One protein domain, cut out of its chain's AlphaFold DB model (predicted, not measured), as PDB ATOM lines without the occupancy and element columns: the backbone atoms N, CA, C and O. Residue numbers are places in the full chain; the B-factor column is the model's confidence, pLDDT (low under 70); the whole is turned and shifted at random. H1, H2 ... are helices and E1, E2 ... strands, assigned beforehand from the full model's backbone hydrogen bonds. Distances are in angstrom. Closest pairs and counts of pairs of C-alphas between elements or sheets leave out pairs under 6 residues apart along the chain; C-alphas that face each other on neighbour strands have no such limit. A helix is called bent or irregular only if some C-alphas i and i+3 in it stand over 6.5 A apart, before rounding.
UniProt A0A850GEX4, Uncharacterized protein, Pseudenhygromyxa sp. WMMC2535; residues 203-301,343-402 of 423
ATOM      1  N   GLY A 203      34.937 -45.595 -62.688       41.94
ATOM      2  CA  GLY A 203      33.501 -45.875 -62.559       41.94
ATOM      3  C   GLY A 203      32.996 -45.602 -61.138       41.94
ATOM      4  O   GLY A 203      32.420 -46.472 -60.487       41.94
ATOM      5  N   ALA A 204      33.262 -44.402 -60.625       47.97
ATOM      6  CA  ALA A 204      32.659 -43.875 -59.427       47.97
ATOM      7  C   ALA A 204      31.161 -43.816 -59.700       47.97
ATOM      8  O   ALA A 204      30.710 -43.122 -60.615       47.97
ATOM      9  N   SER A 205      30.393 -44.572 -58.919       47.12
ATOM     10  CA  SER A 205      28.957 -44.378 -58.846       47.12
ATOM     11  C   SER A 205      28.734 -42.886 -58.618       47.12
ATOM     12  O   SER A 205      29.168 -42.324 -57.614       47.12
ATOM     13  N   SER A 206      28.131 -42.223 -59.604       54.97
ATOM     14  CA  SER A 206      27.824 -40.798 -59.584       54.97
ATOM     15  C   SER A 206      26.686 -40.550 -58.595       54.97
ATOM     16  O   SER A 206      25.591 -40.132 -58.969       54.97
ATOM     17  N   GLY A 207      26.911 -40.902 -57.329       72.31
ATOM     18  CA  GLY A 207      26.021 -40.579 -56.241       72.31
ATOM     19  C   GLY A 207      25.926 -39.068 -56.205       72.31
ATOM     20  O   GLY A 207      26.921 -38.388 -55.951       72.31
ATOM     21  N   GLU A 208      24.746 -38.557 -56.532       86.19
ATOM     22  CA  GLU A 208      24.469 -37.134 -56.492       86.19
ATOM     23  C   GLU A 208      24.864 -36.598 -55.110       86.19
ATOM     24  O   GLU A 208      24.443 -37.130 -54.078       86.19
ATOM     25  N   LEU A 209      25.729 -35.579 -55.086       91.12
ATOM     26  CA  LEU A 209      26.114 -34.941 -53.832       91.12
ATOM     27  C   LEU A 209      24.867 -34.325 -53.210       91.12
ATOM     28  O   LEU A 209      24.188 -33.511 -53.851       91.12
ATOM     29  N   THR A 210      24.620 -34.661 -51.949       94.69
ATOM     30  CA  THR A 210      23.617 -33.975 -51.132       94.69
ATOM     31  C   THR A 210      23.927 -32.474 -51.061       94.69
ATOM     32  O   THR A 210      25.056 -32.040 -51.307       94.69
ATOM     33  N   ALA A 211      22.935 -31.648 -50.718       96.12
ATOM     34  CA  ALA A 211      23.139 -30.202 -50.599       96.12
ATOM     35  C   ALA A 211      24.262 -29.851 -49.600       96.12
ATOM     36  O   ALA A 211      25.121 -29.031 -49.917       96.12
ATOM     37  N   ALA A 212      24.309 -30.541 -48.455       96.94
ATOM     38  CA  ALA A 212      25.353 -30.377 -47.444       96.94
ATOM     39  C   ALA A 212      26.741 -30.787 -47.964       96.94
ATOM     40  O   ALA A 212      27.720 -30.075 -47.763       96.94
ATOM     41  N   GLU A 213      26.840 -31.906 -48.688       95.31
ATOM     42  CA  GLU A 213      28.098 -32.334 -49.314       95.31
ATOM     43  C   GLU A 213      28.601 -31.322 -50.341       95.31
ATOM     44  O   GLU A 213      29.787 -31.006 -50.366       95.31
ATOM     45  N   ARG A 214      27.702 -30.789 -51.171       95.19
ATOM     46  CA  ARG A 214      28.031 -29.768 -52.169       95.19
ATOM     47  C   ARG A 214      28.538 -28.491 -51.505       95.19
ATOM     48  O   ARG A 214      29.576 -27.970 -51.899       95.19
ATOM     49  N   GLU A 215      27.856 -28.043 -50.457       96.38
ATOM     50  CA  GLU A 215      28.267 -26.873 -49.685       96.38
ATOM     51  C   GLU A 215      29.625 -27.078 -48.998       96.38
ATOM     52  O   GLU A 215      30.480 -26.192 -49.043       96.38
ATOM     53  N   TYR A 216      29.877 -28.259 -48.429       96.88
ATOM     54  CA  TYR A 216      31.185 -28.597 -47.871       96.88
ATOM     55  C   TYR A 216      32.278 -28.560 -48.940       96.88
ATOM     56  O   TYR A 216      33.328 -27.949 -48.745       96.88
ATOM     57  N   VAL A 217      32.024 -29.164 -50.101       94.50
ATOM     58  CA  VAL A 217      32.956 -29.175 -51.235       94.50
ATOM     59  C   VAL A 217      33.279 -27.762 -51.716       94.50
ATOM     60  O   VAL A 217      34.431 -27.503 -52.056       94.50
ATOM     61  N   ASP A 218      32.331 -26.832 -51.671       95.38
ATOM     62  CA  ASP A 218      32.552 -25.442 -52.078       95.38
ATOM     63  C   ASP A 218      33.212 -24.583 -50.982       95.38
ATOM     64  O   ASP A 218      33.994 -23.682 -51.295       95.38
ATOM     65  N   ARG A 219      32.951 -24.863 -49.696       97.50
ATOM     66  CA  ARG A 219      33.439 -24.043 -48.571       97.50
ATOM     67  C   ARG A 219      34.718 -24.548 -47.906       97.50
ATOM     68  O   ARG A 219      35.409 -23.726 -47.299       97.50
ATOM     69  N   HIS A 220      35.036 -25.843 -47.979       96.75
ATOM     70  CA  HIS A 220      36.198 -26.413 -47.290       96.75
ATOM     71  C   HIS A 220      37.502 -25.751 -47.748       96.75
ATOM     72  O   HIS A 220      37.620 -25.274 -48.877       96.75
ATOM     73  N   VAL A 221      38.500 -25.726 -46.871       96.81
ATOM     74  CA  VAL A 221      39.828 -25.191 -47.192       96.81
ATOM     75  C   VAL A 221      40.870 -26.291 -47.106       96.81
ATOM     76  O   VAL A 221      40.797 -27.162 -46.240       96.81
ATOM     77  N   HIS A 222      41.852 -26.275 -47.997       94.19
ATOM     78  CA  HIS A 222      42.914 -27.275 -48.009       94.19
ATOM     79  C   HIS A 222      44.244 -26.675 -48.467       94.19
ATOM     80  O   HIS A 222      44.297 -25.618 -49.095       94.19
ATOM     81  N   PHE A 223      45.341 -27.345 -48.119       92.50
ATOM     82  CA  PHE A 223      46.656 -27.019 -48.665       92.50
ATOM     83  C   PHE A 223      46.771 -27.605 -50.056       92.50
ATOM     84  O   PHE A 223      46.555 -28.808 -50.223       92.50
ATOM     85  N   GLY A 224      47.125 -26.770 -51.023       84.00
ATOM     86  CA  GLY A 224      47.332 -27.248 -52.377       84.00
ATOM     87  C   GLY A 224      48.734 -27.783 -52.595       84.00
ATOM     88  O   GLY A 224      49.626 -27.738 -51.739       84.00
ATOM     89  N   TYR A 225      48.914 -28.289 -53.799       77.31
ATOM     90  CA  TYR A 225      50.193 -28.741 -54.298       77.31
ATOM     91  C   TYR A 225      50.799 -27.620 -55.132       77.31
ATOM     92  O   TYR A 225      50.115 -27.002 -55.944       77.31
ATOM     93  N   VAL A 226      52.073 -27.321 -54.900       73.06
ATOM     94  CA  VAL A 226      52.828 -26.416 -55.763       73.06
ATOM     95  C   VAL A 226      53.740 -27.275 -56.619       73.06
ATOM     96  O   VAL A 226      54.472 -28.126 -56.111       73.06
ATOM     97  N   PHE A 227      53.654 -27.055 -57.925       69.62
ATOM     98  CA  PHE A 227      54.543 -27.652 -58.903       69.62
ATOM     99  C   PHE A 227      55.765 -26.747 -59.066       69.62
ATOM    100  O   PHE A 227      55.646 -25.597 -59.492       69.62
ATOM    101  N   TYR A 228      56.938 -27.249 -58.693       70.19
ATOM    102  CA  TYR A 228      58.209 -26.595 -58.967       70.19
ATOM    103  C   TYR A 228      58.783 -27.187 -60.248       70.19
ATOM    104  O   TYR A 228      59.156 -28.356 -60.270       70.19
ATOM    105  N   TYR A 229      58.853 -26.375 -61.301       61.62
ATOM    106  CA  TYR A 229      59.480 -26.760 -62.560       61.62
ATOM    107  C   TYR A 229      60.885 -26.178 -62.643       61.62
ATOM    108  O   TYR A 229      61.063 -24.955 -62.636       61.62
ATOM    109  N   ASN A 230      61.890 -27.040 -62.747       66.06
ATOM    110  CA  ASN A 230      63.235 -26.596 -63.042       66.06
ATOM    111  C   ASN A 230      63.426 -26.487 -64.558       66.06
ATOM    112  O   ASN A 230      63.650 -27.473 -65.254       66.06
ATOM    113  N   THR A 231      63.392 -25.256 -65.068       57.69
ATOM    114  CA  THR A 231      63.551 -24.982 -66.506       57.69
ATOM    115  C   THR A 231      64.889 -25.430 -67.104       57.69
ATOM    116  O   THR A 231      64.953 -25.594 -68.318       57.69
ATOM    117  N   SER A 232      65.944 -25.627 -66.301       53.81
ATOM    118  CA  SER A 232      67.253 -26.056 -66.817       53.81
ATOM    119  C   SER A 232      67.399 -27.573 -66.916       53.81
ATOM    120  O   SER A 232      68.060 -28.046 -67.835       53.81
ATOM    121  N   THR A 233      66.779 -28.333 -66.007       60.59
ATOM    122  CA  THR A 233      66.834 -29.807 -66.010       60.59
ATOM    123  C   THR A 233      65.605 -30.446 -66.658       60.59
ATOM    124  O   THR A 233      65.652 -31.611 -67.039       60.59
ATOM    125  N   GLY A 234      64.511 -29.693 -66.812       60.47
ATOM    126  CA  GLY A 234      63.218 -30.221 -67.256       60.47
ATOM    127  C   GLY A 234      62.506 -31.060 -66.191       60.47
ATOM    128  O   GLY A 234      61.527 -31.737 -66.494       60.47
ATOM    129  N   GLU A 235      62.996 -31.044 -64.950       57.69
ATOM    130  CA  GLU A 235      62.420 -31.806 -63.847       57.69
ATOM    131  C   GLU A 235      61.282 -31.033 -63.176       57.69
ATOM    132  O   GLU A 235      61.390 -29.837 -62.892       57.69
ATOM    133  N   GLY A 236      60.200 -31.750 -62.882       60.62
ATOM    134  CA  GLY A 236      59.090 -31.271 -62.071       60.62
ATOM    135  C   GLY A 236      59.111 -31.916 -60.691       60.62
ATOM    136  O   GLY A 236      59.265 -33.130 -60.575       60.62
ATOM    137  N   VAL A 237      58.923 -31.125 -59.637       64.31
ATOM    138  CA  VAL A 237      58.670 -31.631 -58.284       64.31
ATOM    139  C   VAL A 237      57.322 -31.110 -57.819       64.31
ATOM    140  O   VAL A 237      57.128 -29.905 -57.661       64.31
ATOM    141  N   VAL A 238      56.390 -32.024 -57.553       66.31
ATOM    142  CA  VAL A 238      55.170 -31.695 -56.819       66.31
ATOM    143  C   VAL A 238      55.453 -31.788 -55.335       66.31
ATOM    144  O   VAL A 238      55.718 -32.863 -54.800       66.31
ATOM    145  N   GLN A 239      55.349 -30.654 -54.654       71.56
ATOM    146  CA  GLN A 239      55.418 -30.612 -53.206       71.56
ATOM    147  C   GLN A 239      54.102 -30.086 -52.651       71.56
ATOM    148  O   GLN A 239      53.577 -29.061 -53.092       71.56
ATOM    149  N   LYS A 240      53.566 -30.778 -51.642       73.25
ATOM    150  CA  LYS A 240      52.458 -30.243 -50.855       73.25
ATOM    151  C   LYS A 240      52.925 -28.948 -50.195       73.25
ATOM    152  O   LYS A 240      53.825 -28.970 -49.354       73.25
ATOM    153  N   SER A 241      52.323 -27.828 -50.580       81.62
ATOM    154  CA  SER A 241      52.703 -26.527 -50.054       81.62
ATOM    155  C   SER A 241      51.852 -26.200 -48.843       81.62
ATOM    156  O   SER A 241      50.644 -26.014 -48.936       81.62
ATOM    157  N   ASN A 242      52.500 -26.058 -47.688       82.44
ATOM    158  CA  ASN A 242      51.838 -25.521 -46.497       82.44
ATOM    159  C   ASN A 242      51.660 -23.990 -46.572       82.44
ATOM    160  O   ASN A 242      51.124 -23.374 -45.644       82.44
ATOM    161  N   ASP A 243      52.137 -23.366 -47.652       83.62
ATOM    162  CA  ASP A 243      52.138 -21.920 -47.821       83.62
ATOM    163  C   ASP A 243      50.979 -21.409 -48.685       83.62
ATOM    164  O   ASP A 243      50.616 -20.239 -48.549       83.62
ATOM    165  N   VAL A 244      50.359 -22.272 -49.498       87.56
ATOM    166  CA  VAL A 244      49.218 -21.914 -50.353       87.56
ATOM    167  C   VAL A 244      47.974 -22.668 -49.896       87.56
ATOM    168  O   VAL A 244      47.937 -23.899 -49.893       87.56
ATOM    169  N   ILE A 245      46.962 -21.909 -49.484       93.44
ATOM    170  CA  ILE A 245      45.674 -22.432 -49.036       93.44
ATOM    171  C   ILE A 245      44.656 -22.147 -50.129       93.44
ATOM    172  O   ILE A 245      44.578 -21.027 -50.630       93.44
ATOM    173  N   PHE A 246      43.872 -23.155 -50.474       94.44
ATOM    174  CA  PHE A 246      42.822 -23.066 -51.469       94.44
ATOM    175  C   PHE A 246      41.460 -23.234 -50.814       94.44
ATOM    176  O   PHE A 246      41.321 -23.940 -49.810       94.44
ATOM    177  N   ARG A 247      40.462 -22.564 -51.388       95.19
ATOM    178  CA  ARG A 247      39.057 -22.697 -51.017       95.19
ATOM    179  C   ARG A 247      38.304 -23.510 -52.052       95.19
ATOM    180  O   ARG A 247      38.311 -23.170 -53.239       95.19
ATOM    181  N   GLY A 248      37.560 -24.475 -51.537       92.69
ATOM    182  CA  GLY A 248      36.560 -25.231 -52.255       92.69
ATOM    183  C   GLY A 248      37.138 -26.090 -53.368       92.69
ATOM    184  O   GLY A 248      38.349 -26.239 -53.523       92.69
ATOM    185  N   ARG A 249      36.240 -26.638 -54.179       86.44
ATOM    186  CA  ARG A 249      36.588 -27.406 -55.380       86.44
ATOM    187  C   ARG A 249      37.182 -26.557 -56.497       86.44
ATOM    188  O   ARG A 249      37.955 -27.069 -57.289       86.44
ATOM    189  N   GLU A 250      36.825 -25.278 -56.578       85.31
ATOM    190  CA  GLU A 250      37.340 -24.387 -57.627       85.31
ATOM    191  C   GLU A 250      38.791 -23.940 -57.399       85.31
ATOM    192  O   GLU A 250      39.297 -23.113 -58.164       85.31
ATOM    193  N   GLU A 251      39.429 -24.442 -56.334       87.75
ATOM    194  CA  GLU A 251      40.799 -24.128 -55.938       87.75
ATOM    195  C   GLU A 251      41.065 -22.620 -56.004       87.75
ATOM    196  O   GLU A 251      42.006 -22.142 -56.639       87.75
ATOM    197  N   VAL A 252      40.197 -21.825 -55.370       92.56
ATOM    198  CA  VAL A 252      40.411 -20.375 -55.298       92.56
ATOM    199  C   VAL A 252      41.525 -20.124 -54.280       92.56
ATOM    200  O   VAL A 252      41.325 -20.439 -53.103       92.56
ATOM    201  N   PRO A 253      42.697 -19.596 -54.684       92.12
ATOM    202  CA  PRO A 253      43.788 -19.360 -53.751       92.12
ATOM    203  C   PRO A 253      43.386 -18.266 -52.763       92.12
ATOM    204  O   PRO A 253      42.934 -17.194 -53.162       92.12
ATOM    205  N   LEU A 254      43.573 -18.532 -51.474       94.25
ATOM    206  CA  LEU A 254      43.343 -17.576 -50.400       94.25
ATOM    207  C   LEU A 254      44.684 -17.024 -49.919       94.25
ATOM    208  O   LEU A 254      45.550 -17.769 -49.452       94.25
ATOM    209  N   LYS A 255      44.855 -15.700 -49.987       92.31
ATOM    210  CA  LYS A 255      45.994 -15.037 -49.331       92.31
ATOM    211  C   LYS A 255      45.856 -15.131 -47.815       92.31
ATOM    212  O   LYS A 255      44.753 -15.243 -47.304       92.31
ATOM    213  N   ASP A 256      46.955 -14.974 -47.075       92.56
ATOM    214  CA  ASP A 256      46.961 -15.056 -45.603       92.56
ATOM    215  C   ASP A 256      45.839 -14.257 -44.914       92.56
ATOM    216  O   ASP A 256      45.212 -14.757 -43.985       92.56
ATOM    217  N   VAL A 257      45.593 -13.015 -45.347       94.12
ATOM    218  CA  VAL A 257      44.552 -12.155 -44.756       94.12
ATOM    219  C   VAL A 257      43.157 -12.635 -45.154       94.12
ATOM    220  O   VAL A 257      42.312 -12.785 -44.281       94.12
ATOM    221  N   GLU A 258      42.946 -12.944 -46.435       95.50
ATOM    222  CA  GLU A 258      41.674 -13.460 -46.960       95.50
ATOM    223  C   GLU A 258      41.313 -14.802 -46.316       95.50
ATOM    224  O   GLU A 258      40.162 -15.024 -45.970       95.50
ATOM    225  N   PHE A 259      42.298 -15.675 -46.093       96.19
ATOM    226  CA  PHE A 259      42.129 -16.932 -45.377       96.19
ATOM    227  C   PHE A 259      41.651 -16.696 -43.947       96.19
ATOM    228  O   PHE A 259      40.664 -17.299 -43.543       96.19
ATOM    229  N   LEU A 260      42.323 -15.814 -43.195       96.56
ATOM    230  CA  LEU A 260      41.956 -15.509 -41.810       96.56
ATOM    231  C   LEU A 260      40.560 -14.881 -41.712       96.56
ATOM    232  O   LEU A 260      39.787 -15.274 -40.843       96.56
ATOM    233  N   GLU A 261      40.218 -13.957 -42.611       96.94
ATOM    234  CA  GLU A 261      38.866 -13.385 -42.699       96.94
ATOM    235  C   GLU A 261      37.835 -14.471 -43.043       96.94
ATOM    236  O   GLU A 261      36.803 -14.575 -42.385       96.94
ATOM    237  N   TYR A 262      38.145 -15.342 -44.008       97.00
ATOM    238  CA  TYR A 262      37.255 -16.408 -44.465       97.00
ATOM    239  C   TYR A 262      36.942 -17.453 -43.383       97.00
ATOM    240  O   TYR A 262      35.814 -17.934 -43.302       97.00
ATOM    241  N   ILE A 263      37.907 -17.790 -42.521       97.00
ATOM    242  CA  ILE A 263      37.686 -18.733 -41.410       97.00
ATOM    243  C   ILE A 263      37.075 -18.086 -40.153       97.00
ATOM    244  O   ILE A 263      36.910 -18.779 -39.144       97.00
ATOM    245  N   GLY A 264      36.754 -16.785 -40.201       96.62
ATOM    246  CA  GLY A 264      36.156 -16.022 -39.097       96.62
ATOM    247  C   GLY A 264      37.152 -15.491 -38.055       96.62
ATOM    248  O   GLY A 264      36.750 -15.071 -36.975       96.62
ATOM    249  N   GLU A 265      38.452 -15.489 -38.348       96.88
ATOM    250  CA  GLU A 265      39.520 -15.030 -37.447       96.88
ATOM    251  C   GLU A 265      39.875 -13.547 -37.707       96.88
ATOM    252  O   GLU A 265      41.028 -13.181 -37.970       96.88
ATOM    253  N   GLU A 266      38.872 -12.663 -37.639       96.56
ATOM    254  CA  GLU A 266      38.987 -11.242 -38.018       96.56
ATOM    255  C   GLU A 266      40.063 -10.474 -37.238       96.56
ATOM    256  O   GLU A 266      40.739  -9.589 -37.775       96.56
ATOM    257  N   GLU A 267      40.245 -10.791 -35.954       95.62
ATOM    258  CA  GLU A 267      41.243 -10.118 -35.127       95.62
ATOM    259  C   GLU A 267      42.667 -10.450 -35.598       95.62
ATOM    260  O   GLU A 267      43.523  -9.562 -35.706       95.62
ATOM    261  N   LEU A 268      42.919 -11.716 -35.948       94.56
ATOM    262  CA  LEU A 268      44.200 -12.154 -36.500       94.56
ATOM    263  C   LEU A 268      44.438 -11.544 -37.882       94.56
ATOM    264  O   LEU A 268      45.548 -11.070 -38.143       94.56
ATOM    265  N   ALA A 269      43.406 -11.479 -38.727       95.44
ATOM    266  CA  ALA A 269      43.470 -10.798 -40.017       95.44
ATOM    267  C   ALA A 269      43.843  -9.315 -39.857       95.44
ATOM    268  O   ALA A 269      44.779  -8.826 -40.499       95.44
ATOM    269  N   ARG A 270      43.193  -8.604 -38.924       95.06
ATOM    270  CA  ARG A 270      43.470  -7.192 -38.616       95.06
ATOM    271  C   ARG A 270      44.902  -6.985 -38.128       95.06
ATOM    272  O   ARG A 270      45.590  -6.084 -38.614       95.06
ATOM    273  N   ARG A 271      45.386  -7.835 -37.215       92.81
ATOM    274  CA  ARG A 271      46.786  -7.813 -36.747       92.81
ATOM    275  C   ARG A 271      47.762  -8.066 -37.900       92.81
ATOM    276  O   ARG A 271      48.770  -7.366 -38.008       92.81
ATOM    277  N   HIS A 272      47.454  -9.011 -38.789       91.25
ATOM    278  CA  HIS A 272      48.269  -9.307 -39.967       91.25
ATOM    279  C   HIS A 272      48.323  -8.114 -40.936       91.25
ATOM    280  O   HIS A 272      49.412  -7.698 -41.336       91.25
ATOM    281  N   LYS A 273      47.173  -7.503 -41.245       91.88
ATOM    282  CA  LYS A 273      47.047  -6.322 -42.115       91.88
ATOM    283  C   LYS A 273      47.786  -5.109 -41.554       91.88
ATOM    284  O   LYS A 273      48.539  -4.462 -42.279       91.88
ATOM    285  N   ASN A 274      47.641  -4.830 -40.258       90.69
ATOM    286  CA  ASN A 274      48.364  -3.744 -39.591       90.69
ATOM    287  C   ASN A 274      49.878  -3.960 -39.645       90.69
ATOM    288  O   ASN A 274      50.630  -3.018 -39.883       90.69
ATOM    289  N   ARG A 275      50.338  -5.207 -39.505       87.75
ATOM    290  CA  ARG A 275      51.762  -5.529 -39.611       87.75
ATOM    291  C   ARG A 275      52.294  -5.425 -41.037       87.75
ATOM    292  O   ARG A 275      53.416  -4.967 -41.214       87.75
ATOM    293  N   GLN A 276      51.521  -5.827 -42.046       85.44
ATOM    294  CA  GLN A 276      51.893  -5.617 -43.448       85.44
ATOM    295  C   GLN A 276      51.973  -4.124 -43.782       85.44
ATOM    296  O   GLN A 276      52.953  -3.698 -44.386       85.44
ATOM    297  N   ARG A 277      51.011  -3.316 -43.313       86.31
ATOM    298  CA  ARG A 277      51.058  -1.848 -43.430       86.31
ATOM    299  C   ARG A 277      52.283  -1.261 -42.739       86.31
ATOM    300  O   ARG A 277      52.940  -0.410 -43.322       86.31
ATOM    301  N   LEU A 278      52.627  -1.747 -41.546       84.62
ATOM    302  CA  LEU A 278      53.835  -1.326 -40.839       84.62
ATOM    303  C   LEU A 278      55.108  -1.726 -41.599       84.62
ATOM    304  O   LEU A 278      56.008  -0.908 -41.728       84.62
ATOM    305  N   LYS A 279      55.181  -2.948 -42.146       80.38
ATOM    306  CA  LYS A 279      56.311  -3.395 -42.983       80.38
ATOM    307  C   LYS A 279      56.465  -2.530 -44.230       80.38
ATOM    308  O   LYS A 279      57.577  -2.122 -44.542       80.38
ATOM    309  N   LEU A 280      55.361  -2.231 -44.913       77.88
ATOM    310  CA  LEU A 280      55.359  -1.368 -46.089       77.88
ATOM    311  C   LEU A 280      55.756   0.070 -45.721       77.88
ATOM    312  O   LEU A 280      56.594   0.657 -46.390       77.88
ATOM    313  N   GLY A 281      55.214   0.607 -44.625       77.50
ATOM    314  CA  GLY A 281      55.538   1.943 -44.126       77.50
ATOM    315  C   GLY A 281      56.997   2.085 -43.693       77.50
ATOM    316  O   GLY A 281      57.637   3.068 -44.048       77.50
ATOM    317  N   LEU A 282      57.557   1.090 -42.999       78.81
ATOM    318  CA  LEU A 282      58.978   1.061 -42.638       78.81
ATOM    319  C   LEU A 282      59.876   0.876 -43.869       78.81
ATOM    320  O   LEU A 282      60.907   1.533 -43.964       78.81
ATOM    321  N   GLY A 283      59.485   0.029 -44.826       66.88
ATOM    322  CA  GLY A 283      60.247  -0.201 -46.057       66.88
ATOM    323  C   GLY A 283      60.287   1.023 -46.976       66.88
ATOM    324  O   GLY A 283      61.360   1.427 -47.414       66.88
ATOM    325  N   ILE A 284      59.135   1.656 -47.225       65.88
ATOM    326  CA  ILE A 284      59.043   2.884 -48.032       65.88
ATOM    327  C   ILE A 284      59.662   4.067 -47.276       65.88
ATOM    328  O   ILE A 284      60.417   4.842 -47.858       65.88
ATOM    329  N   GLY A 285      59.407   4.178 -45.969       57.88
ATOM    330  CA  GLY A 285      59.976   5.222 -45.120       57.88
ATOM    331  C   GLY A 285      61.502   5.178 -45.075       57.88
ATOM    332  O   GLY A 285      62.134   6.225 -45.185       57.88
ATOM    333  N   ALA A 286      62.108   3.989 -45.001       55.38
ATOM    334  CA  ALA A 286      63.561   3.830 -45.054       55.38
ATOM    335  C   ALA A 286      64.140   4.037 -46.469       55.38
ATOM    336  O   ALA A 286      65.235   4.578 -46.601       55.38
ATOM    337  N   GLY A 287      63.415   3.649 -47.525       51.56
ATOM    338  CA  GLY A 287      63.888   3.759 -48.910       51.56
ATOM    339  C   GLY A 287      63.863   5.180 -49.489       51.56
ATOM    340  O   GLY A 287      64.769   5.547 -50.231       51.56
ATOM    341  N   VAL A 288      62.859   5.997 -49.143       49.12
ATOM    342  CA  VAL A 288      62.694   7.351 -49.718       49.12
ATOM    343  C   VAL A 288      63.377   8.437 -48.874       49.12
ATOM    344  O   VAL A 288      63.840   9.436 -49.421       49.12
ATOM    345  N   SER A 289      63.513   8.251 -47.555       48.31
ATOM    346  CA  SER A 289      64.179   9.243 -46.690       48.31
ATOM    347  C   SER A 289      65.709   9.151 -46.691       48.31
ATOM    348  O   SER A 289      66.370  10.154 -46.424       48.31
ATOM    349  N   ALA A 290      66.290   7.996 -47.038       49.44
ATOM    350  CA  ALA A 290      67.741   7.807 -47.075       49.44
ATOM    351  C   ALA A 290      68.476   8.777 -48.032       49.44
ATOM    352  O   ALA A 290      69.421   9.426 -47.580       49.44
ATOM    353  N   PRO A 291      68.062   8.970 -49.303       50.59
ATOM    354  CA  PRO A 291      68.729   9.940 -50.173       50.59
ATOM    355  C   PRO A 291      68.427  11.396 -49.788       50.59
ATOM    356  O   PRO A 291      69.286  12.256 -49.961       50.59
ATOM    357  N   PHE A 292      67.250  11.688 -49.223       51.06
ATOM    358  CA  PHE A 292      66.880  13.056 -48.836       51.06
ATOM    359  C   PHE A 292      67.634  13.542 -47.586       51.06
ATOM    360  O   PHE A 292      68.066  14.692 -47.539       51.06
ATOM    361  N   LEU A 293      67.859  12.668 -46.600       50.84
ATOM    362  CA  LEU A 293      68.660  12.994 -45.414       50.84
ATOM    363  C   LEU A 293      70.166  13.017 -45.714       50.84
ATOM    364  O   LEU A 293      70.877  13.850 -45.152       50.84
ATOM    365  N   LEU A 294      70.651  12.181 -46.641       49.62
ATOM    366  CA  LEU A 294      72.032  12.273 -47.133       49.62
ATOM    367  C   LEU A 294      72.261  13.551 -47.960       49.62
ATOM    368  O   LEU A 294      73.290  14.197 -47.797       49.62
ATOM    369  N   GLY A 295      71.292  13.966 -48.784       46.69
ATOM    370  CA  GLY A 295      71.363  15.219 -49.543       46.69
ATOM    371  C   GLY A 295      71.328  16.470 -48.657       46.69
ATOM    372  O   GLY A 295      72.135  17.377 -48.844       46.69
ATOM    373  N   ALA A 296      70.455  16.508 -47.645       49.88
ATOM    374  CA  ALA A 296      70.359  17.649 -46.728       49.88
ATOM    375  C   ALA A 296      71.578  17.782 -45.792       49.88
ATOM    376  O   ALA A 296      71.993  18.898 -45.478       49.88
ATOM    377  N   GLY A 297      72.191  16.665 -45.380       48.75
ATOM    378  CA  GLY A 297      73.409  16.678 -44.561       48.75
ATOM    379  C   GLY A 297      74.644  17.208 -45.298       48.75
ATOM    380  O   GLY A 297      75.476  17.875 -44.689       48.75
ATOM    381  N   VAL A 298      74.746  16.971 -46.612       50.72
ATOM    382  CA  VAL A 298      75.839  17.510 -47.443       50.72
ATOM    383  C   VAL A 298      75.671  19.014 -47.685       50.72
ATOM    384  O   VAL A 298      76.662  19.738 -47.686       50.72
ATOM    385  N   ILE A 299      74.436  19.508 -47.815       50.66
ATOM    386  CA  ILE A 299      74.174  20.941 -48.036       50.66
ATOM    387  C   ILE A 299      74.458  21.764 -46.766       50.66
ATOM    388  O   ILE A 299      75.088  22.811 -46.854       50.66
ATOM    389  N   LEU A 300      74.112  21.265 -45.572       49.28
ATOM    390  CA  LEU A 300      74.409  21.969 -44.312       49.28
ATOM    391  C   LEU A 300      75.901  21.964 -43.923       49.28
ATOM    392  O   LEU A 300      76.323  22.809 -43.138       49.28
ATOM    393  N   LEU A 301      76.708  21.047 -44.469       49.78
ATOM    394  CA  LEU A 301      78.169  21.051 -44.298       49.78
ATOM    395  C   LEU A 301      78.896  21.891 -45.366       49.78
ATOM    396  O   LEU A 301      80.047  22.261 -45.150       49.78
ATOM    397  N   THR A 343      66.009  -4.867 -39.117       52.66
ATOM    398  CA  THR A 343      64.928  -5.225 -38.170       52.66
ATOM    399  C   THR A 343      63.535  -5.267 -38.806       52.66
ATOM    400  O   THR A 343      62.713  -6.096 -38.405       52.66
ATOM    401  N   GLY A 344      63.267  -4.468 -39.847       53.00
ATOM    402  CA  GLY A 344      62.006  -4.527 -40.604       53.00
ATOM    403  C   GLY A 344      61.753  -5.887 -41.277       53.00
ATOM    404  O   GLY A 344      60.610  -6.365 -41.321       53.00
ATOM    405  N   PHE A 345      62.819  -6.563 -41.723       55.81
ATOM    406  CA  PHE A 345      62.749  -7.894 -42.338       55.81
ATOM    407  C   PHE A 345      62.606  -9.035 -41.318       55.81
ATOM    408  O   PHE A 345      61.965 -10.045 -41.617       55.81
ATOM    409  N   ALA A 346      63.110  -8.863 -40.093       58.84
ATOM    410  CA  ALA A 346      63.115  -9.898 -39.052       58.84
ATOM    411  C   ALA A 346      61.794 -10.033 -38.268       58.84
ATOM    412  O   ALA A 346      61.691 -10.849 -37.353       58.84
ATOM    413  N   LEU A 347      60.758  -9.259 -38.602       67.44
ATOM    414  CA  LEU A 347      59.458  -9.361 -37.942       67.44
ATOM    415  C   LEU A 347      58.825 -10.751 -38.209       67.44
ATOM    416  O   LEU A 347      58.407 -10.991 -39.353       67.44
ATOM    417  N   PRO A 348      58.694 -11.638 -37.188       70.19
ATOM    418  CA  PRO A 348      58.191 -13.004 -37.361       70.19
ATOM    419  C   PRO A 348      56.834 -13.025 -38.067       70.19
ATOM    420  O   PRO A 348      55.991 -12.176 -37.792       70.19
ATOM    421  N   LYS A 349      56.581 -13.981 -38.969       75.56
ATOM    422  CA  LYS A 349      55.254 -14.128 -39.599       75.56
ATOM    423  C   LYS A 349      54.181 -14.261 -38.502       75.56
ATOM    424  O   LYS A 349      54.383 -15.002 -37.544       75.56
ATOM    425  N   VAL A 350      53.068 -13.523 -38.621       79.31
ATOM    426  CA  VAL A 350      51.945 -13.588 -37.654       79.31
ATOM    427  C   VAL A 350      51.347 -14.993 -37.632       79.31
ATOM    428  O   VAL A 350      50.996 -15.493 -36.573       79.31
ATOM    429  N   LEU A 351      51.308 -15.636 -38.798       84.25
ATOM    430  CA  LEU A 351      50.863 -17.008 -38.968       84.25
ATOM    431  C   LEU A 351      52.086 -17.878 -39.274       84.25
ATOM    432  O   LEU A 351      52.667 -17.779 -40.360       84.25
ATOM    433  N   LYS A 352      52.527 -18.697 -38.313       87.56
ATOM    434  CA  LYS A 352      53.590 -19.678 -38.571       87.56
ATOM    435  C   LYS A 352      53.016 -20.806 -39.422       87.56
ATOM    436  O   LYS A 352      51.863 -21.190 -39.244       87.56
ATOM    437  N   SER A 353      53.833 -21.384 -40.303       81.00
ATOM    438  CA  SER A 353      53.417 -22.505 -41.165       81.00
ATOM    439  C   SER A 353      52.818 -23.673 -40.356       81.00
ATOM    440  O   SER A 353      51.796 -24.235 -40.737       81.00
ATOM    441  N   LYS A 354      53.361 -23.947 -39.156       83.75
ATOM    442  CA  LYS A 354      52.824 -24.961 -38.227       83.75
ATOM    443  C   LYS A 354      51.398 -24.664 -37.742       83.75
ATOM    444  O   LYS A 354      50.609 -25.593 -37.588       83.75
ATOM    445  N   ASP A 355      51.064 -23.393 -37.533       91.25
ATOM    446  CA  ASP A 355      49.761 -22.988 -36.995       91.25
ATOM    447  C   ASP A 355      48.677 -23.017 -38.081       91.25
ATOM    448  O   ASP A 355      47.533 -23.359 -37.795       91.25
ATOM    449  N   ARG A 356      49.038 -22.765 -39.349       92.19
ATOM    450  CA  ARG A 356      48.111 -22.837 -40.496       92.19
ATOM    451  C   ARG A 356      47.380 -24.170 -40.560       92.19
ATOM    452  O   ARG A 356      46.165 -24.203 -40.733       92.19
ATOM    453  N   GLY A 357      48.115 -25.267 -40.374       92.00
ATOM    454  CA  GLY A 357      47.534 -26.606 -40.418       92.00
ATOM    455  C   GLY A 357      46.497 -26.846 -39.327       92.00
ATOM    456  O   GLY A 357      45.543 -27.588 -39.544       92.00
ATOM    457  N   ARG A 358      46.649 -26.190 -38.173       95.50
ATOM    458  CA  ARG A 358      45.651 -26.230 -37.108       95.50
ATOM    459  C   ARG A 358      44.392 -25.458 -37.504       95.50
ATOM    460  O   ARG A 358      43.316 -26.031 -37.406       95.50
ATOM    461  N   TYR A 359      44.520 -24.231 -38.014       96.06
ATOM    462  CA  TYR A 359      43.366 -23.422 -38.436       96.06
ATOM    463  C   TYR A 359      42.550 -24.076 -39.556       96.06
ATOM    464  O   TYR A 359      41.327 -24.103 -39.472       96.06
ATOM    465  N   VAL A 360      43.214 -24.659 -40.560       95.88
ATOM    466  CA  VAL A 360      42.549 -25.409 -41.642       95.88
ATOM    467  C   VAL A 360      41.738 -26.583 -41.080       95.88
ATOM    468  O   VAL A 360      40.559 -26.725 -41.395       95.88
ATOM    469  N   ARG A 361      42.338 -27.393 -40.192       95.75
ATOM    470  CA  ARG A 361      41.644 -28.526 -39.558       95.75
ATOM    471  C   ARG A 361      40.490 -28.082 -38.662       95.75
ATOM    472  O   ARG A 361      39.426 -28.688 -38.714       95.75
ATOM    473  N   ASP A 362      40.694 -27.049 -37.847       97.44
ATOM    474  CA  ASP A 362      39.670 -26.539 -36.934       97.44
ATOM    475  C   ASP A 362      38.482 -25.943 -37.713       97.44
ATOM    476  O   ASP A 362      37.336 -26.218 -37.364       97.44
ATOM    477  N   TYR A 363      38.734 -25.209 -38.805       97.50
ATOM    478  CA  TYR A 363      37.684 -24.705 -39.695       97.50
ATOM    479  C   TYR A 363      36.912 -25.840 -40.378       97.50
ATOM    480  O   TYR A 363      35.690 -25.885 -40.264       97.50
ATOM    481  N   ASN A 364      37.600 -26.794 -41.021       97.12
ATOM    482  CA  ASN A 364      36.926 -27.913 -41.687       97.12
ATOM    483  C   ASN A 364      36.161 -28.794 -40.688       97.12
ATOM    484  O   ASN A 364      35.112 -29.328 -41.033       97.12
ATOM    485  N   ARG A 365      36.636 -28.933 -39.440       97.94
ATOM    486  CA  ARG A 365      35.882 -29.610 -38.375       97.94
ATOM    487  C   ARG A 365      34.575 -28.877 -38.069       97.94
ATOM    488  O   ARG A 365      33.531 -29.514 -38.149       97.94
ATOM    489  N   ARG A 366      34.623 -27.563 -37.812       98.12
ATOM    490  CA  ARG A 366      33.418 -26.744 -37.570       98.12
ATOM    491  C   ARG A 366      32.449 -26.781 -38.751       98.12
ATOM    492  O   ARG A 366      31.254 -26.921 -38.539       98.12
ATOM    493  N   LEU A 367      32.962 -26.718 -39.980       97.94
ATOM    494  CA  LEU A 367      32.145 -26.786 -41.192       97.94
ATOM    495  C   LEU A 367      31.428 -28.142 -41.328       97.94
ATOM    496  O   LEU A 367      30.271 -28.182 -41.729       97.94
ATOM    497  N   ARG A 368      32.080 -29.258 -40.968       97.62
ATOM    498  CA  ARG A 368      31.421 -30.579 -40.936       97.62
ATOM    499  C   ARG A 368      30.317 -30.634 -39.885       97.62
ATOM    500  O   ARG A 368      29.240 -31.139 -40.181       97.62
ATOM    501  N   GLU A 369      30.585 -30.111 -38.690       98.06
ATOM    502  CA  GLU A 369      29.609 -30.045 -37.596       98.06
ATOM    503  C   GLU A 369      28.395 -29.178 -37.977       98.06
ATOM    504  O   GLU A 369      27.259 -29.607 -37.791       98.06
ATOM    505  N   GLU A 370      28.628 -28.006 -38.583       97.88
ATOM    506  CA  GLU A 370      27.600 -27.085 -39.102       97.88
ATOM    507  C   GLU A 370      26.685 -27.774 -40.124       97.88
ATOM    508  O   GLU A 370      25.464 -27.638 -40.062       97.88
ATOM    509  N   LEU A 371      27.273 -28.561 -41.028       97.69
ATOM    510  CA  LEU A 371      26.567 -29.248 -42.110       97.69
ATOM    511  C   LEU A 371      26.060 -30.648 -41.729       97.69
ATOM    512  O   LEU A 371      25.517 -31.348 -42.581       97.69
ATOM    513  N   GLN A 372      26.237 -31.066 -40.468       98.12
ATOM    514  CA  GLN A 372      25.872 -32.398 -39.961       98.12
ATOM    515  C   GLN A 372      26.474 -33.549 -40.791       98.12
ATOM    516  O   GLN A 372      25.853 -34.593 -40.991       98.12
ATOM    517  N   LEU A 373      27.697 -33.355 -41.288       97.19
ATOM    518  CA  LEU A 373      28.416 -34.333 -42.102       97.19
ATOM    519  C   LEU A 373      29.256 -35.274 -41.224       97.19
ATOM    520  O   LEU A 373      29.788 -34.849 -40.193       97.19
ATOM    521  N   PRO A 374      29.430 -36.546 -41.626       96.69
ATOM    522  CA  PRO A 374      30.235 -37.499 -40.872       96.69
ATOM    523  C   PRO A 374      31.718 -37.101 -40.853       96.69
ATOM    524  O   PRO A 374      32.223 -36.420 -41.747       96.69
ATOM    525  N   GLU A 375      32.462 -37.564 -39.848       94.81
ATOM    526  CA  GLU A 375      33.878 -37.208 -39.711       94.81
ATOM    527  C   GLU A 375      34.720 -37.703 -40.904       94.81
ATOM    528  O   GLU A 375      35.615 -37.005 -41.376       94.81
ATOM    529  N   ASN A 376      34.382 -38.851 -41.483       92.44
ATOM    530  CA  ASN A 376      35.059 -39.399 -42.660       92.44
ATOM    531  C   ASN A 376      34.525 -38.853 -44.000       92.44
ATOM    532  O   ASN A 376      34.717 -39.488 -45.038       92.44
ATOM    533  N   ILE A 377      33.852 -37.694 -44.015       94.56
ATOM    534  CA  ILE A 377      33.268 -37.148 -45.246       94.56
ATOM    535  C   ILE A 377      34.307 -36.890 -46.342       94.56
ATOM    536  O   ILE A 377      34.003 -37.091 -47.507       94.56
ATOM    537  N   GLU A 378      35.547 -36.520 -46.007       89.25
ATOM    538  CA  GLU A 378      36.607 -36.319 -47.009       89.25
ATOM    539  C   GLU A 378      36.944 -37.616 -47.769       89.25
ATOM    540  O   GLU A 378      37.210 -37.572 -48.973       89.25
ATOM    541  N   ASP A 379      36.884 -38.770 -47.095       87.44
ATOM    542  CA  ASP A 379      37.115 -40.084 -47.702       87.44
ATOM    543  C   ASP A 379      35.900 -40.537 -48.521       87.44
ATOM    544  O   ASP A 379      36.052 -41.014 -49.646       87.44
ATOM    545  N   GLN A 380      34.683 -40.300 -48.014       88.81
ATOM    546  CA  GLN A 380      33.446 -40.569 -48.758       88.81
ATOM    547  C   GLN A 380      33.362 -39.715 -50.031       88.81
ATOM    548  O   GLN A 380      33.062 -40.215 -51.115       88.81
ATOM    549  N   LEU A 381      33.692 -38.426 -49.918       88.62
ATOM    550  CA  LEU A 381      33.762 -37.500 -51.040       88.62
ATOM    551  C   LEU A 381      34.897 -37.844 -51.995       88.62
ATOM    552  O   LEU A 381      34.777 -37.536 -53.170       88.62
ATOM    553  N   ARG A 382      35.984 -38.487 -51.555       82.75
ATOM    554  CA  ARG A 382      37.020 -38.985 -52.475       82.75
ATOM    555  C   ARG A 382      36.489 -40.098 -53.382       82.75
ATOM    556  O   ARG A 382      36.909 -40.169 -54.528       82.75
ATOM    557  N   GLY A 383      35.565 -40.921 -52.887       74.25
ATOM    558  CA  GLY A 383      34.871 -41.922 -53.699       74.25
ATOM    559  C   GLY A 383      33.786 -41.334 -54.609       74.25
ATOM    560  O   GLY A 383      33.599 -41.825 -55.716       74.25
ATOM    561  N   LYS A 384      33.080 -40.283 -54.160       81.44
ATOM    562  CA  LYS A 384      31.963 -39.653 -54.901       81.44
ATOM    563  C   LYS A 384      32.396 -38.588 -55.907       81.44
ATOM    564  O   LYS A 384      31.843 -38.486 -56.998       81.44
ATOM    565  N   LEU A 385      33.354 -37.747 -55.528       74.50
ATOM    566  CA  LEU A 385      33.964 -36.775 -56.423       74.50
ATOM    567  C   LEU A 385      34.939 -37.551 -57.295       74.50
ATOM    568  O   LEU A 385      36.081 -37.779 -56.896       74.50
ATOM    569  N   SER A 386      34.473 -37.950 -58.478       58.56
ATOM    570  CA  SER A 386      35.354 -38.370 -59.565       58.56
ATOM    571  C   SER A 386      36.561 -37.421 -59.634       58.56
ATOM    572  O   SER A 386      36.416 -36.198 -59.500       58.56
ATOM    573  N   TYR A 387      37.751 -37.995 -59.829       51.72
ATOM    574  CA  TYR A 387      39.016 -37.266 -59.965       51.72
ATOM    575  C   TYR A 387      38.907 -36.109 -60.990       51.72
ATOM    576  O   TYR A 387      39.513 -35.051 -60.802       51.72
ATOM    577  N   ASN A 388      38.003 -36.242 -61.970       43.69
ATOM    578  CA  ASN A 388      37.690 -35.264 -63.021       43.69
ATOM    579  C   ASN A 388      37.230 -33.912 -62.507       43.69
ATOM    580  O   ASN A 388      37.615 -32.881 -63.049       43.69
ATOM    581  N   GLN A 389      36.437 -33.869 -61.436       51.28
ATOM    582  CA  GLN A 389      35.903 -32.590 -60.970       51.28
ATOM    583  C   GLN A 389      36.939 -31.721 -60.242       51.28
ATOM    584  O   GLN A 389      36.679 -30.534 -60.041       51.28
ATOM    585  N   ARG A 390      38.089 -32.284 -59.840       51.81
ATOM    586  CA  ARG A 390      39.189 -31.524 -59.220       51.81
ATOM    587  C   ARG A 390      40.197 -31.002 -60.251       51.81
ATOM    588  O   ARG A 390      40.718 -29.912 -60.063       51.81
ATOM    589  N   PHE A 391      40.440 -31.735 -61.342       41.94
ATOM    590  CA  PHE A 391      41.509 -31.415 -62.304       41.94
ATOM    591  C   PHE A 391      41.060 -30.664 -63.569       41.94
ATOM    592  O   PHE A 391      41.806 -29.821 -64.066       41.94
ATOM    593  N   ASP A 392      39.834 -30.883 -64.057       44.97
ATOM    594  CA  ASP A 392      39.378 -30.340 -65.352       44.97
ATOM    595  C   ASP A 392      39.384 -28.789 -65.396       44.97
ATOM    596  O   ASP A 392      39.626 -28.157 -66.425       44.97
ATOM    597  N   ARG A 393      39.236 -28.119 -64.242       48.47
ATOM    598  CA  ARG A 393      39.286 -26.643 -64.164       48.47
ATOM    599  C   ARG A 393      40.639 -26.058 -63.762       48.47
ATOM    600  O   ARG A 393      40.916 -24.909 -64.124       48.47
ATOM    601  N   SER A 394      41.492 -26.802 -63.056       46.34
ATOM    602  CA  SER A 394      42.837 -26.323 -62.714       46.34
ATOM    603  C   SER A 394      43.730 -26.276 -63.960       46.34
ATOM    604  O   SER A 394      44.459 -25.300 -64.130       46.34
ATOM    605  N   GLN A 395      43.569 -27.205 -64.915       43.41
ATOM    606  CA  GLN A 395      44.219 -27.115 -66.233       43.41
ATOM    607  C   GLN A 395      43.718 -25.929 -67.081       43.41
ATOM    608  O   GLN A 395      44.521 -25.230 -67.707       43.41
ATOM    609  N   GLN A 396      42.413 -25.623 -67.059       43.53
ATOM    610  CA  GLN A 396      41.884 -24.429 -67.738       43.53
ATOM    611  C   GLN A 396      42.430 -23.121 -67.140       43.53
ATOM    612  O   GLN A 396      42.646 -22.157 -67.873       43.53
ATOM    613  N   ARG A 397      42.714 -23.079 -65.830       42.44
ATOM    614  CA  ARG A 397      43.332 -21.916 -65.166       42.44
ATOM    615  C   ARG A 397      44.857 -21.884 -65.254       42.44
ATOM    616  O   ARG A 397      45.411 -20.788 -65.287       42.44
ATOM    617  N   ALA A 398      45.536 -23.024 -65.369       40.59
ATOM    618  CA  ALA A 398      46.969 -23.074 -65.663       40.59
ATOM    619  C   ALA A 398      47.288 -22.431 -67.027       40.59
ATOM    620  O   ALA A 398      48.327 -21.795 -67.174       40.59
ATOM    621  N   ARG A 399      46.350 -22.473 -67.989       38.81
ATOM    622  CA  ARG A 399      46.430 -21.677 -69.230       38.81
ATOM    623  C   ARG A 399      46.314 -20.159 -69.015       38.81
ATOM    624  O   ARG A 399      46.744 -19.406 -69.880       38.81
ATOM    625  N   ILE A 400      45.739 -19.709 -67.898       36.62
ATOM    626  CA  ILE A 400      45.463 -18.290 -67.595       36.62
ATOM    627  C   ILE A 400      46.512 -17.696 -66.636       36.62
ATOM    628  O   ILE A 400      46.752 -16.489 -66.645       36.62
ATOM    629  N   LEU A 401      47.198 -18.513 -65.829       32.53
ATOM    630  CA  LEU A 401      48.293 -18.049 -64.976       32.53
ATOM    631  C   LEU A 401      49.595 -17.920 -65.780       32.53
ATOM    632  O   LEU A 401      50.425 -18.819 -65.818       32.53
ATOM    633  N   ALA A 402      49.719 -16.753 -66.418       36.53
ATOM    634  CA  ALA A 402      50.920 -16.092 -66.924       36.53
ATOM    635  C   ALA A 402      52.238 -16.877 -66.777       36.53
ATOM    636  O   ALA A 402      52.849 -16.930 -65.705       36.53
TER     637      ALA A 402
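This is residues 203 to 301 and 343 to 402 of the 423 residues of an uncharacterized protein of Pseudenhygromyxa sp. WMMC2535 (UniProt A0A850GEX4). A small, strongly twisted sheet, made of the long hairpin E1 and E2 and the short strand E3, has helices H2 and H4 over one face, and the long bent helix H3 leaves this body as an arm that makes the length. Residues 287 to 301 of H3 and the hairpin tip, residues 230 to 235, stick out, while H5 lies near H1 and H6 is apart from the sheet. The printed part has 159 residues, with six named helices and three named strands in the order H1 E1 E2 E3 H2 H3 H4 H5 H6; the class is mixed, helices and strands, and the antiparallel sheet runs E1 E2 E3. The whole is loose, with a radius of gyration of the C-alphas of 22.0 A, and only just elongated, spanning 83 by 43 by 24 A.

H1, residues 211 to 219, begins at C-alpha (23.139, -30.202, -50.599). E1, residues 221 to 230, is 28.3 A long; E2, residues 235 to 247, is 28.2 A long and bends by 76 degrees at residue 242. E3 is residues 252 to 254 and H2 residues 256 to 262. H3, residues 266 to 301, was assigned as one helix by its hydrogen bonds but is bent, with C-alphas 288 and 291 6.6 A apart; its arms are H3a, residues 266 to 288, 32.3 A, and H3b, residues 291 to 301, 15.7 A, which ends at C-alpha 301 at (78.169, 21.051, -44.298). H4, residues 353 to 370, is 26.3 A long. H5 is residues 377 to 384. H6, residues 388 to 398, is only just irregular, with C-alphas 390 and 393 6.9 A apart, and it ends at C-alpha 398 at (46.969, -23.074, -65.663).

E1, E2 and E3 form a meander, each strand the antiparallel neighbour of the one before; N 226 and O 239 are 2.9 A apart, and N 254 and O 245 2.8 A. H4 is on the sheet at a height of 8.4 A, over E1 and E2; its closest C-alphas to E1 are Val 360 and Val 221, 6.2 A. H2, on the same face, has a height of 9.1 A. H2 and H3a form a helical hairpin and touch, closest at the C-alphas of Val 257 and Ala 269, 5.0 A, with a shallow tilt of 27 degrees, opposite ways; H3a does this with residues 266 to 273 alone. H3a and H3b stand at a steep tilt of 40 degrees. H1 only grazes the sheet and only just touches H4, only at their ends, with the C-alphas of Tyr 216 and Leu 367 7.0 A apart. H1 and H5 are close but not clearly touching, 7.9 A between the C-alphas of Glu 213 and Leu 381. H6 and H4 are apart. Every O i to N i+4 pair is within hydrogen-bond range in H1, H2, H3a, H3b and H5; H4 has 12 of 14 and H6 4 of 7.

The C-alphas farthest apart are those of Ser 205 and Leu 301, 83.2 A. Residues 302 to 342 are not printed, and C-alphas 301 and 343 are 30.1 A apart across the cut. Of the links that are printed whole, H4 to H5 is short and the others are tight. Mean pLDDT of the printed part is 76.6, and 56 residues are under 70, among them residues 229 to 238, 283 to 301 and 386 to 402.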